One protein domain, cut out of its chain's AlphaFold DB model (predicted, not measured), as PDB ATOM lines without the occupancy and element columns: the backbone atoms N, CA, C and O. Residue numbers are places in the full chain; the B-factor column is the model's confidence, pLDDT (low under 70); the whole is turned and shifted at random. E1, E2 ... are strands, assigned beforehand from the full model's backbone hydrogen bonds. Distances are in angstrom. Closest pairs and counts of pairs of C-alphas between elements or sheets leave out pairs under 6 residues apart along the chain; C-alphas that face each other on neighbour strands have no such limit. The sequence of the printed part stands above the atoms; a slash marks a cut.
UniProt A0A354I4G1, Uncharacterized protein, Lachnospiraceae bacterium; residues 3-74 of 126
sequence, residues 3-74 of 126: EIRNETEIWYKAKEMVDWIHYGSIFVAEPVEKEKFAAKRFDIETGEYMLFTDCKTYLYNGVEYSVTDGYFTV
ATOM      1  N   GLU A   3     -22.985 -25.272  50.233       93.31
ATOM      2  CA  GLU A   3     -23.421 -26.508  49.587       93.31
ATOM      3  C   GLU A   3     -24.691 -26.220  48.781       93.31
ATOM      4  O   GLU A   3     -25.603 -25.565  49.287       93.31
ATOM      5  N   ILE A   4     -24.757 -26.707  47.541       92.31
ATOM      6  CA  ILE A   4     -25.994 -26.686  46.757       92.31
ATOM      7  C   ILE A   4     -26.799 -27.945  47.069       92.31
ATOM      8  O   ILE A   4     -26.291 -29.056  46.916       92.31
ATOM      9  N   ARG A   5     -28.069 -27.775  47.435       92.25
ATOM     10  CA  ARG A   5     -29.041 -28.859  47.601       92.25
ATOM     11  C   ARG A   5     -30.219 -28.665  46.660       92.25
ATOM     12  O   ARG A   5     -30.562 -27.540  46.310       92.25
ATOM     13  N   ASN A   6     -30.832 -29.777  46.253       86.69
ATOM     14  CA  ASN A   6     -32.034 -29.786  45.410       86.69
ATOM     15  C   ASN A   6     -31.906 -28.926  44.138       86.69
ATOM     16  O   ASN A   6     -32.883 -28.343  43.685       86.69
ATOM     17  N   GLU A   7     -30.686 -28.815  43.602       84.62
ATOM     18  CA  GLU A   7     -30.338 -28.075  42.379       84.62
ATOM     19  C   GLU A   7     -30.579 -26.557  42.401       84.62
ATOM     20  O   GLU A   7     -30.168 -25.883  41.461       84.62
ATOM     21  N   THR A   8     -31.192 -25.993  43.450       87.12
ATOM     22  CA  THR A   8     -31.516 -24.557  43.525       87.12
ATOM     23  C   THR A   8     -31.247 -23.916  44.879       87.12
ATOM     24  O   THR A   8     -31.148 -22.693  44.938       87.12
ATOM     25  N   GLU A   9     -31.108 -24.683  45.958       94.62
ATOM     26  CA  GLU A   9     -30.943 -24.140  47.305       94.62
ATOM     27  C   GLU A   9     -29.471 -24.079  47.690       94.62
ATOM     28  O   GLU A   9     -28.725 -25.040  47.524       94.62
ATOM     29  N   ILE A  10     -29.065 -22.964  48.275       96.12
ATOM     30  CA  ILE A  10     -27.753 -22.774  48.873       96.12
ATOM     31  C   ILE A  10     -27.903 -22.946  50.374       96.12
ATOM     32  O   ILE A  10     -28.701 -22.275  51.033       96.12
ATOM     33  N   TRP A  11     -27.070 -23.813  50.922       95.88
ATOM     34  CA  TRP A  11     -26.974 -24.076  52.341       95.88
ATOM     35  C   TRP A  11     -25.596 -23.672  52.843       95.88
ATOM     36  O   TRP A  11     -24.587 -23.859  52.166       95.88
ATOM     37  N   TYR A  12     -25.551 -23.112  54.048       94.75
ATOM     38  CA  TYR A  12     -24.318 -22.678  54.688       94.75
ATOM     39  C   TYR A  12     -24.114 -23.397  56.017       94.75
ATOM     40  O   TYR A  12     -25.046 -23.573  56.803       94.75
ATOM     41  N   LYS A  13     -22.864 -23.780  56.284       94.69
ATOM     42  CA  LYS A  13     -22.428 -24.272  57.592       94.69
ATOM     43  C   LYS A  13     -21.053 -23.729  57.953       94.69
ATOM     44  O   LYS A  13     -20.068 -23.956  57.239       94.69
ATOM     45  N   ALA A  14     -20.983 -23.016  59.074       93.25
ATOM     46  CA  ALA A  14     -19.724 -22.678  59.727       93.25
ATOM     47  C   ALA A  14     -19.222 -23.862  60.568       93.25
ATOM     48  O   ALA A  14     -19.999 -24.725  60.971       93.25
ATOM     49  N   LYS A  15     -17.920 -23.892  60.874       93.25
ATOM     50  CA  LYS A  15     -17.307 -24.975  61.664       93.25
ATOM     51  C   LYS A  15     -17.917 -25.115  63.065       93.25
ATOM     52  O   LYS A  15     -17.978 -26.217  63.595       93.25
ATOM     53  N   GLU A  16     -18.355 -24.002  63.642       94.88
ATOM     54  CA  GLU A  16     -18.918 -23.925  64.994       94.88
ATOM     55  C   GLU A  16     -20.435 -24.170  65.026       94.88
ATOM     56  O   GLU A  16     -21.019 -24.303  66.098       94.88
ATOM     57  N   MET A  17     -21.086 -24.244  63.859       93.31
ATOM     58  CA  MET A  17     -22.524 -24.486  63.769       93.31
ATOM     59  C   MET A  17     -22.839 -25.975  63.915       93.31
ATOM     60  O   MET A  17     -22.231 -26.828  63.263       93.31
ATOM     61  N   VAL A  18     -23.844 -26.274  64.739       93.12
ATOM     62  CA  VAL A  18     -24.373 -27.634  64.910       93.12
ATOM     63  C   VAL A  18     -25.065 -28.084  63.619       93.12
ATOM     64  O   VAL A  18     -24.714 -29.124  63.052       93.12
ATOM     65  N   ASP A  19     -25.932 -27.229  63.077       95.00
ATOM     66  CA  ASP A  19     -26.764 -27.515  61.909       95.00
ATOM     67  C   ASP A  19     -26.428 -26.647  60.693       95.00
ATOM     68  O   ASP A  19     -25.707 -25.650  60.773       95.00
ATOM     69  N   TRP A  20     -26.942 -27.070  59.540       96.31
ATOM     70  CA  TRP A  20     -26.920 -26.283  58.312       96.31
ATOM     71  C   TRP A  20     -28.051 -25.261  58.324       96.31
ATOM     72  O   TRP A  20     -29.161 -25.572  58.754       96.31
ATOM     73  N   ILE A  21     -27.790 -24.076  57.780       95.12
ATOM     74  CA  ILE A  21     -28.815 -23.055  57.577       95.12
ATOM     75  C   ILE A  21     -29.090 -22.868  56.090       95.12
ATOM     76  O   ILE A  21     -28.171 -22.916  55.268       95.12
ATOM     77  N   HIS A  22     -30.357 -22.651  55.754       95.19
ATOM     78  CA  HIS A  22     -30.735 -22.235  54.414       95.19
ATOM     79  C   HIS A  22     -30.257 -20.795  54.204       95.19
ATOM     80  O   HIS A  22     -30.652 -19.893  54.943       95.19
ATOM     81  N   TYR A  23     -29.364 -20.607  53.236       93.94
ATOM     82  CA  TYR A  23     -28.752 -19.316  52.936       93.94
ATOM     83  C   TYR A  23     -29.551 -18.556  51.878       93.94
ATOM     84  O   TYR A  23     -29.763 -17.353  52.007       93.94
ATOM     85  N   GLY A  24     -30.023 -19.256  50.844       93.50
ATOM     86  CA  GLY A  24     -30.770 -18.643  49.753       93.50
ATOM     87  C   GLY A  24     -30.867 -19.551  48.537       93.50
ATOM     88  O   GLY A  24     -30.647 -20.754  48.629       93.50
ATOM     89  N   SER A  25     -31.168 -18.969  47.382       93.75
ATOM     90  CA  SER A  25     -31.293 -19.699  46.115       93.75
ATOM     91  C   SER A  25     -30.097 -19.431  45.205       93.75
ATOM     92  O   SER A  25     -29.554 -18.329  45.221       93.75
ATOM     93  N   ILE A  26     -29.695 -20.403  44.382       94.44
ATOM     94  CA  ILE A  26     -28.596 -20.276  43.402       94.44
ATOM     95  C   ILE A  26     -28.825 -19.101  42.464       94.44
ATOM     96  O   ILE A  26     -27.877 -18.422  42.084       94.44
ATOM     97  N   PHE A  27     -30.078 -18.862  42.094       93.12
ATOM     98  CA  PHE A  27     -30.462 -17.787  41.200       93.12
ATOM     99  C   PHE A  27     -31.321 -16.781  41.945       93.12
ATOM    100  O   PHE A  27     -32.280 -17.157  42.617       93.12
ATOM    101  N   VAL A  28     -31.009 -15.500  41.780       94.38
ATOM    102  CA  VAL A  28     -31.790 -14.393  42.341       94.38
ATOM    103  C   VAL A  28     -31.984 -13.309  41.291       94.38
ATOM    104  O   VAL A  28     -31.152 -13.136  40.398       94.38
ATOM    105  N   ALA A  29     -33.092 -12.586  41.400       95.00
ATOM    106  CA  ALA A  29     -33.364 -11.397  40.611       95.00
ATOM    107  C   ALA A  29     -33.250 -10.176  41.523       95.00
ATOM    108  O   ALA A  29     -34.016 -10.034  42.475       95.00
ATOM    109  N   GLU A  30     -32.292  -9.301  41.241       94.56
ATOM    110  CA  GLU A  30     -32.083  -8.071  42.003       94.56
ATOM    111  C   GLU A  30     -32.693  -6.883  41.253       94.56
ATOM    112  O   GLU A  30     -32.351  -6.676  40.086       94.56
ATOM    113  N   PRO A  31     -33.597  -6.101  41.869       94.06
ATOM    114  CA  PRO A  31     -34.157  -4.921  41.225       94.06
ATOM    115  C   PRO A  31     -33.071  -3.856  41.038       94.06
ATOM    116  O   PRO A  31     -32.417  -3.445  41.994       94.06
ATOM    117  N   VAL A  32     -32.905  -3.393  39.801       94.31
ATOM    118  CA  VAL A  32     -31.970  -2.316  39.429       94.31
ATOM    119  C   VAL A  32     -32.739  -1.019  39.181       94.31
ATOM    120  O   VAL A  32     -32.305   0.059  39.574       94.31
ATOM    121  N   GLU A  33     -33.913  -1.135  38.562       90.44
ATOM    122  CA  GLU A  33     -34.866  -0.048  38.329       90.44
ATOM    123  C   GLU A  33     -36.294  -0.576  38.550       90.44
ATOM    124  O   GLU A  33     -36.490  -1.772  38.761       90.44
ATOM    125  N   LYS A  34     -37.311   0.295  38.471       84.94
ATOM    126  CA  LYS A  34     -38.724  -0.042  38.755       84.94
ATOM    127  C   LYS A  34     -39.220  -1.310  38.040       84.94
ATOM    128  O   LYS A  34     -40.021  -2.054  38.596       84.94
ATOM    129  N   GLU A  35     -38.749  -1.533  36.819       91.62
ATOM    130  CA  GLU A  35     -39.171  -2.638  35.949       91.62
ATOM    131  C   GLU A  35     -37.993  -3.500  35.483       91.62
ATOM    132  O   GLU A  35     -38.199  -4.468  34.761       91.62
ATOM    133  N   LYS A  36     -36.757  -3.177  35.883       94.31
ATOM    134  CA  LYS A  36     -35.540  -3.825  35.385       94.31
ATOM    135  C   LYS A  36     -34.837  -4.574  36.501       94.31
ATOM    136  O   LYS A  36     -34.563  -4.012  37.560       94.31
ATOM    137  N   PHE A  37     -34.484  -5.818  36.222       96.31
ATOM    138  CA  PHE A  37     -33.880  -6.737  37.174       96.31
ATOM    139  C   PHE A  37     -32.568  -7.286  36.621       96.31
ATOM    140  O   PHE A  37     -32.450  -7.543  35.423       96.31
ATOM    141  N   ALA A  38     -31.589  -7.478  37.500       96.94
ATOM    142  CA  ALA A  38     -30.369  -8.219  37.224       96.94
ATOM    143  C   ALA A  38     -30.564  -9.679  37.644       96.94
ATOM    144  O   ALA A  38     -30.828  -9.960  38.814       96.94
ATOM    145  N   ALA A  39     -30.410 -10.607  36.705       96.75
ATOM    146  CA  ALA A  39     -30.326 -12.028  36.997       96.75
ATOM    147  C   ALA A  39     -28.922 -12.332  37.533       96.75
ATOM    148  O   ALA A  39     -27.924 -12.165  36.828       96.75
ATOM    149  N   LYS A  40     -28.835 -12.772  38.788       96.00
ATOM    150  CA  LYS A  40     -27.571 -13.135  39.433       96.00
ATOM    151  C   LYS A  40     -27.533 -14.621  39.761       96.00
ATOM    152  O   LYS A  40     -28.543 -15.207  40.154       96.00
ATOM    153  N   ARG A  41     -26.350 -15.217  39.617       94.81
ATOM    154  CA  ARG A  41     -26.033 -16.587  40.021       94.81
ATOM    155  C   ARG A  41     -25.066 -16.547  41.196       94.81
ATOM    156  O   ARG A  41     -24.118 -15.767  41.192       94.81
ATOM    157  N   PHE A  42     -25.299 -17.398  42.181       95.25
ATOM    158  CA  PHE A  42     -24.390 -17.582  43.296       95.25
ATOM    159  C   PHE A  42     -23.109 -18.278  42.850       95.25
ATOM    160  O   PHE A  42     -23.141 -19.282  42.132       95.25
ATOM    161  N   ASP A  43     -21.988 -17.745  43.304       93.69
ATOM    162  CA  ASP A  43     -20.675 -18.333  43.146       93.69
ATOM    163  C   ASP A  43     -20.248 -18.957  44.479       93.69
ATOM    164  O   ASP A  43     -20.152 -18.282  45.503       93.69
ATOM    165  N   ILE A  44     -20.032 -20.274  44.479       90.62
ATOM    166  CA  ILE A  44     -19.640 -21.016  45.685       90.62
ATOM    167  C   ILE A  44     -18.220 -20.664  46.127       90.62
ATOM    168  O   ILE A  44     -17.927 -20.730  47.323       90.62
ATOM    169  N   GLU A  45     -17.337 -20.343  45.181       90.19
ATOM    170  CA  GLU A  45     -15.928 -20.080  45.454       90.19
ATOM    171  C   GLU A  45     -15.764 -18.737  46.162       90.19
ATOM    172  O   GLU A  45     -15.035 -18.649  47.151       90.19
ATOM    173  N   THR A  46     -16.476 -17.711  45.694       91.56
ATOM    174  CA  THR A  46     -16.433 -16.371  46.299       91.56
ATOM    175  C   THR A  46     -17.449 -16.198  47.428       91.56
ATOM    176  O   THR A  46     -17.226 -15.407  48.342       91.56
ATOM    177  N   GLY A  47     -18.546 -16.960  47.408       91.00
ATOM    178  CA  GLY A  47     -19.671 -16.793  48.325       91.00
ATOM    179  C   GLY A  47     -20.566 -15.598  47.983       91.00
ATOM    180  O   GLY A  47     -21.325 -15.141  48.841       91.00
ATOM    181  N   GLU A  48     -20.476 -15.076  46.758       93.50
ATOM    182  CA  GLU A  48     -21.178 -13.871  46.314       93.50
ATOM    183  C   GLU A  48     -22.140 -14.151  45.154       93.50
ATOM    184  O   GLU A  48     -22.009 -15.117  44.403       93.50
ATOM    185  N   TYR A  49     -23.126 -13.268  44.981       95.56
ATOM    186  CA  TYR A  49     -24.015 -13.283  43.823       95.56
ATOM    187  C   TYR A  49     -23.425 -12.450  42.689       95.56
ATOM    188  O   TYR A  49     -23.350 -11.222  42.780       95.56
ATOM    189  N   MET A  50     -23.072 -13.111  41.591       95.62
ATOM    190  CA  MET A  50     -22.497 -12.477  40.408       95.62
ATOM    191  C   MET A  50     -23.521 -12.374  39.280       95.62
ATOM    192  O   MET A  50     -24.431 -13.196  39.169       95.62
ATOM    193  N   LEU A  51     -23.378 -11.356  38.430       96.06
ATOM    194  CA  LEU A  51     -24.245 -11.166  37.268       96.06
ATOM    195  C   LEU A  51     -24.159 -12.379  36.334       96.06
ATOM    196  O   LEU A  51     -23.066 -12.800  35.956       96.06
ATOM    197  N   PHE A  52     -25.307 -12.931  35.948       94.00
ATOM    198  CA  PHE A  52     -25.359 -14.125  35.116       94.00
ATOM    199  C   PHE A  52     -25.511 -13.753  33.634       94.00
ATOM    200  O   PHE A  52     -26.605 -13.783  33.076       94.00
ATOM    201  N   THR A  53     -24.397 -13.390  32.996       91.94
ATOM    202  CA  THR A  53     -24.369 -12.886  31.609       91.94
ATOM    203  C   THR A  53     -24.746 -13.928  30.558       91.94
ATOM    204  O   THR A  53     -25.295 -13.567  29.522       91.94
ATOM    205  N   ASP A  54     -24.505 -15.214  30.826       91.81
ATOM    206  CA  ASP A  54     -24.803 -16.309  29.887       91.81
ATOM    207  C   ASP A  54     -26.267 -16.787  29.959       91.81
ATOM    208  O   ASP A  54     -26.688 -17.678  29.215       91.81
ATOM    209  N   CYS A  55     -27.057 -16.213  30.871       90.69
ATOM    210  CA  CYS A  55     -28.466 -16.532  31.042       90.69
ATOM    211  C   CYS A  55     -29.273 -16.000  29.855       90.69
ATOM    212  O   CYS A  55     -29.240 -14.805  29.576       90.69
ATOM    213  N   LYS A  56     -30.030 -16.871  29.178       93.06
ATOM    214  CA  LYS A  56     -30.911 -16.464  28.066       93.06
ATOM    215  C   LYS A  56     -32.328 -16.150  28.516       93.06
ATOM    216  O   LYS A  56     -32.959 -15.251  27.969       93.06
ATOM    217  N   THR A  57     -32.833 -16.906  29.484       94.50
ATOM    218  CA  THR A  57     -34.177 -16.730  30.027       94.50
ATOM    219  C   THR A  57     -34.167 -16.914  31.537       94.50
ATOM    220  O   THR A  57     -33.309 -17.614  32.075       94.50
ATOM    221  N   TYR A  58     -35.082 -16.242  32.230       93.12
ATOM    222  CA  TYR A  58     -35.201 -16.284  33.682       93.12
ATOM    223  C   TYR A  58     -36.669 -16.386  34.090       93.12
ATOM    224  O   TYR A  58     -37.505 -15.611  33.626       93.12
ATOM    225  N   LEU A  59     -36.984 -17.333  34.975       92.12
ATOM    226  CA  LEU A  59     -38.329 -17.515  35.512       92.12
ATOM    227  C   LEU A  59     -38.533 -16.595  36.722       92.12
ATOM    228  O   LEU A  59     -37.943 -16.808  37.778       92.12
ATOM    229  N   TYR A  60     -39.399 -15.594  36.586       90.88
ATOM    230  CA  TYR A  60     -39.734 -14.656  37.655       90.88
ATOM    231  C   TYR A  60     -41.251 -14.618  37.864       90.88
ATOM    232  O   TYR A  60     -42.011 -14.379  36.929       90.88
ATOM    233  N   ASN A  61     -41.714 -14.892  39.089       88.88
ATOM    234  CA  ASN A  61     -43.143 -14.965  39.437       88.88
ATOM    235  C   ASN A  61     -43.981 -15.866  38.503       88.88
ATOM    236  O   ASN A  61     -45.125 -15.549  38.179       88.88
ATOM    237  N   GLY A  62     -43.409 -16.992  38.058       88.19
ATOM    238  CA  GLY A  62     -44.079 -17.950  37.167       88.19
ATOM    239  C   GLY A  62     -44.136 -17.532  35.693       88.19
ATOM    240  O   GLY A  62     -44.744 -18.239  34.894       88.19
ATOM    241  N   VAL A  63     -43.502 -16.417  35.324       92.25
ATOM    242  CA  VAL A  63     -43.392 -15.935  33.943       92.25
ATOM    243  C   VAL A  63     -41.930 -15.989  33.511       92.25
ATOM    244  O   VAL A  63     -41.037 -15.581  34.251       92.25
ATOM    245  N   GLU A  64     -41.677 -16.522  32.321       94.88
ATOM    246  CA  GLU A  64     -40.337 -16.581  31.744       94.88
ATOM    247  C   GLU A  64     -40.035 -15.285  30.982       94.88
ATOM    248  O   GLU A  64     -40.790 -14.876  30.099       94.88
ATOM    249  N   TYR A  65     -38.928 -14.634  31.336       94.81
ATOM    250  CA  TYR A  65     -38.462 -13.401  30.712       94.81
ATOM    251  C   TYR A  65     -37.166 -13.649  29.954       94.81
ATOM    252  O   TYR A  65     -36.271 -14.332  30.451       94.81
ATOM    253  N   SER A  66     -37.038 -13.046  28.772       95.06
ATOM    254  CA  SER A  66     -35.768 -13.009  28.047       95.06
ATOM    255  C   SER A  66     -34.760 -12.134  28.787       95.06
ATOM    256  O   SER A  66     -35.080 -11.018  29.202       95.06
ATOM    257  N   VAL A  67     -33.542 -12.645  28.919       95.81
ATOM    258  CA  VAL A  67     -32.417 -11.975  29.565       95.81
ATOM    259  C   VAL A  67     -31.421 -11.526  28.498       95.81
ATOM    260  O   VAL A  67     -31.050 -12.301  27.617       95.81
ATOM    261  N   THR A  68     -30.971 -10.280  28.605       94.25
ATOM    262  CA  THR A  68     -29.946  -9.677  27.749       94.25
ATOM    263  C   THR A  68     -28.867  -9.082  28.644       94.25
ATOM    264  O   THR A  68     -29.168  -8.262  29.513       94.25
ATOM    265  N   ASP A  69     -27.619  -9.519  28.464       93.50
ATOM    266  CA  ASP A  69     -26.457  -9.085  29.256       93.50
ATOM    267  C   ASP A  69     -26.649  -9.238  30.778       93.50
ATOM    268  O   ASP A  69     -26.168  -8.431  31.571       93.50
ATOM    269  N   GLY A  70     -27.385 -10.272  31.200       94.12
ATOM    270  CA  GLY A  70     -27.712 -10.521  32.607       94.12
ATOM    271  C   GLY A  70     -28.872  -9.686  33.161       94.12
ATOM    272  O   GLY A  70     -29.138  -9.755  34.359       94.12
ATOM    273  N   TYR A  71     -29.592  -8.928  32.329       96.25
ATOM    274  CA  TYR A  71     -30.752  -8.132  32.744       96.25
ATOM    275  C   TYR A  71     -32.035  -8.551  32.034       96.25
ATOM    276  O   TYR A  71     -32.016  -8.942  30.871       96.25
ATOM    277  N   PHE A  72     -33.168  -8.396  32.711       95.69
ATOM    278  CA  PHE A  72     -34.494  -8.561  32.120       95.69
ATOM    279  C   PHE A  72     -35.450  -7.476  32.613       95.69
ATOM    280  O   PHE A  72     -35.230  -6.860  33.660       95.69
ATOM    281  N   THR A  73     -36.519  -7.248  31.850       94.81
ATOM    282  CA  THR A  73     -37.538  -6.245  32.169       94.81
ATOM    283  C   THR A  73     -38.875  -6.924  32.415       94.81
ATOM    284  O   THR A  73     -39.365  -7.671  31.567       94.81
ATOM    285  N   VAL A  74     -39.479  -6.637  33.563       92.06
ATOM    286  CA  VAL A  74     -40.841  -7.036  33.913       92.06
ATOM    287  C   VAL A  74     -41.756  -5.865  33.562       92.06
ATOM    288  O   VAL A  74     -41.675  -4.835  34.230       92.06
TER     289      VAL A  74
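AT A GLANCE: This is residues 3 to 74 of the 126 residues of an uncharacterized protein of Lachnospiraceae bacterium (UniProt A0A354I4G1). A strongly twisted sheet built round the long strand E5 forms the middle of an elongated domain, with a three-stranded sheet, E1 E2 E3, at one end and the small hairpin E7-E8 towards the other. E3 runs on into E4, joining the two larger sheets, and residues 14 to 19 stick out beyond E2 and E3. The printed part has 72 residues, with nine named strands, E1 to E9 in chain order, and no named helix: all strand, its neighbour pairs antiparallel. It is only just loose, close to compact, with a radius of gyration of the C-alphas of 13.9 A, and spans 41 by 24 by 21 A.

HOW THE PARTS SIT: Beside E5, residues 36 to 43, E4, residues 27 to 31, lies on one side, with N 30 and O 38 2.9 A apart. On the other side are E6, residues 48 to 51, N 41 to O 50 2.8 A, and E9, residues 71 to 73, N 37 to O 72 2.9 A. E4 E5 E6 is a meander, each strand the antiparallel neighbour of the one before. So is E1 E2 E3, residues 3 to 5, 9 to 12 and 21 to 25, with N 5 to O 9 2.8 A and N 10 to O 24 2.7 A. E7, residues 57 to 60, and E8, residues 63 to 66, form a hairpin, N 58 to O 65 2.9 A. The closest C-alphas of E8 and E9, Ser 66 and Phe 72, are 6.2 A apart.

IN THESE COORDINATES: C-alpha 3, where E1 begins, is at (-23.421, -26.508, 49.587). E5 is 22.2 A long, E4 13.4 A and E3 12.2 A. E9 ends with C-alpha 73 at (-37.538, -6.245, 32.169).

THE WHOLE: The C-alphas farthest apart, Glu 16 and Ser 66, are 42.0 A apart. The printed part has no cut, no link is long, and no printed residue is under 70 in pLDDT.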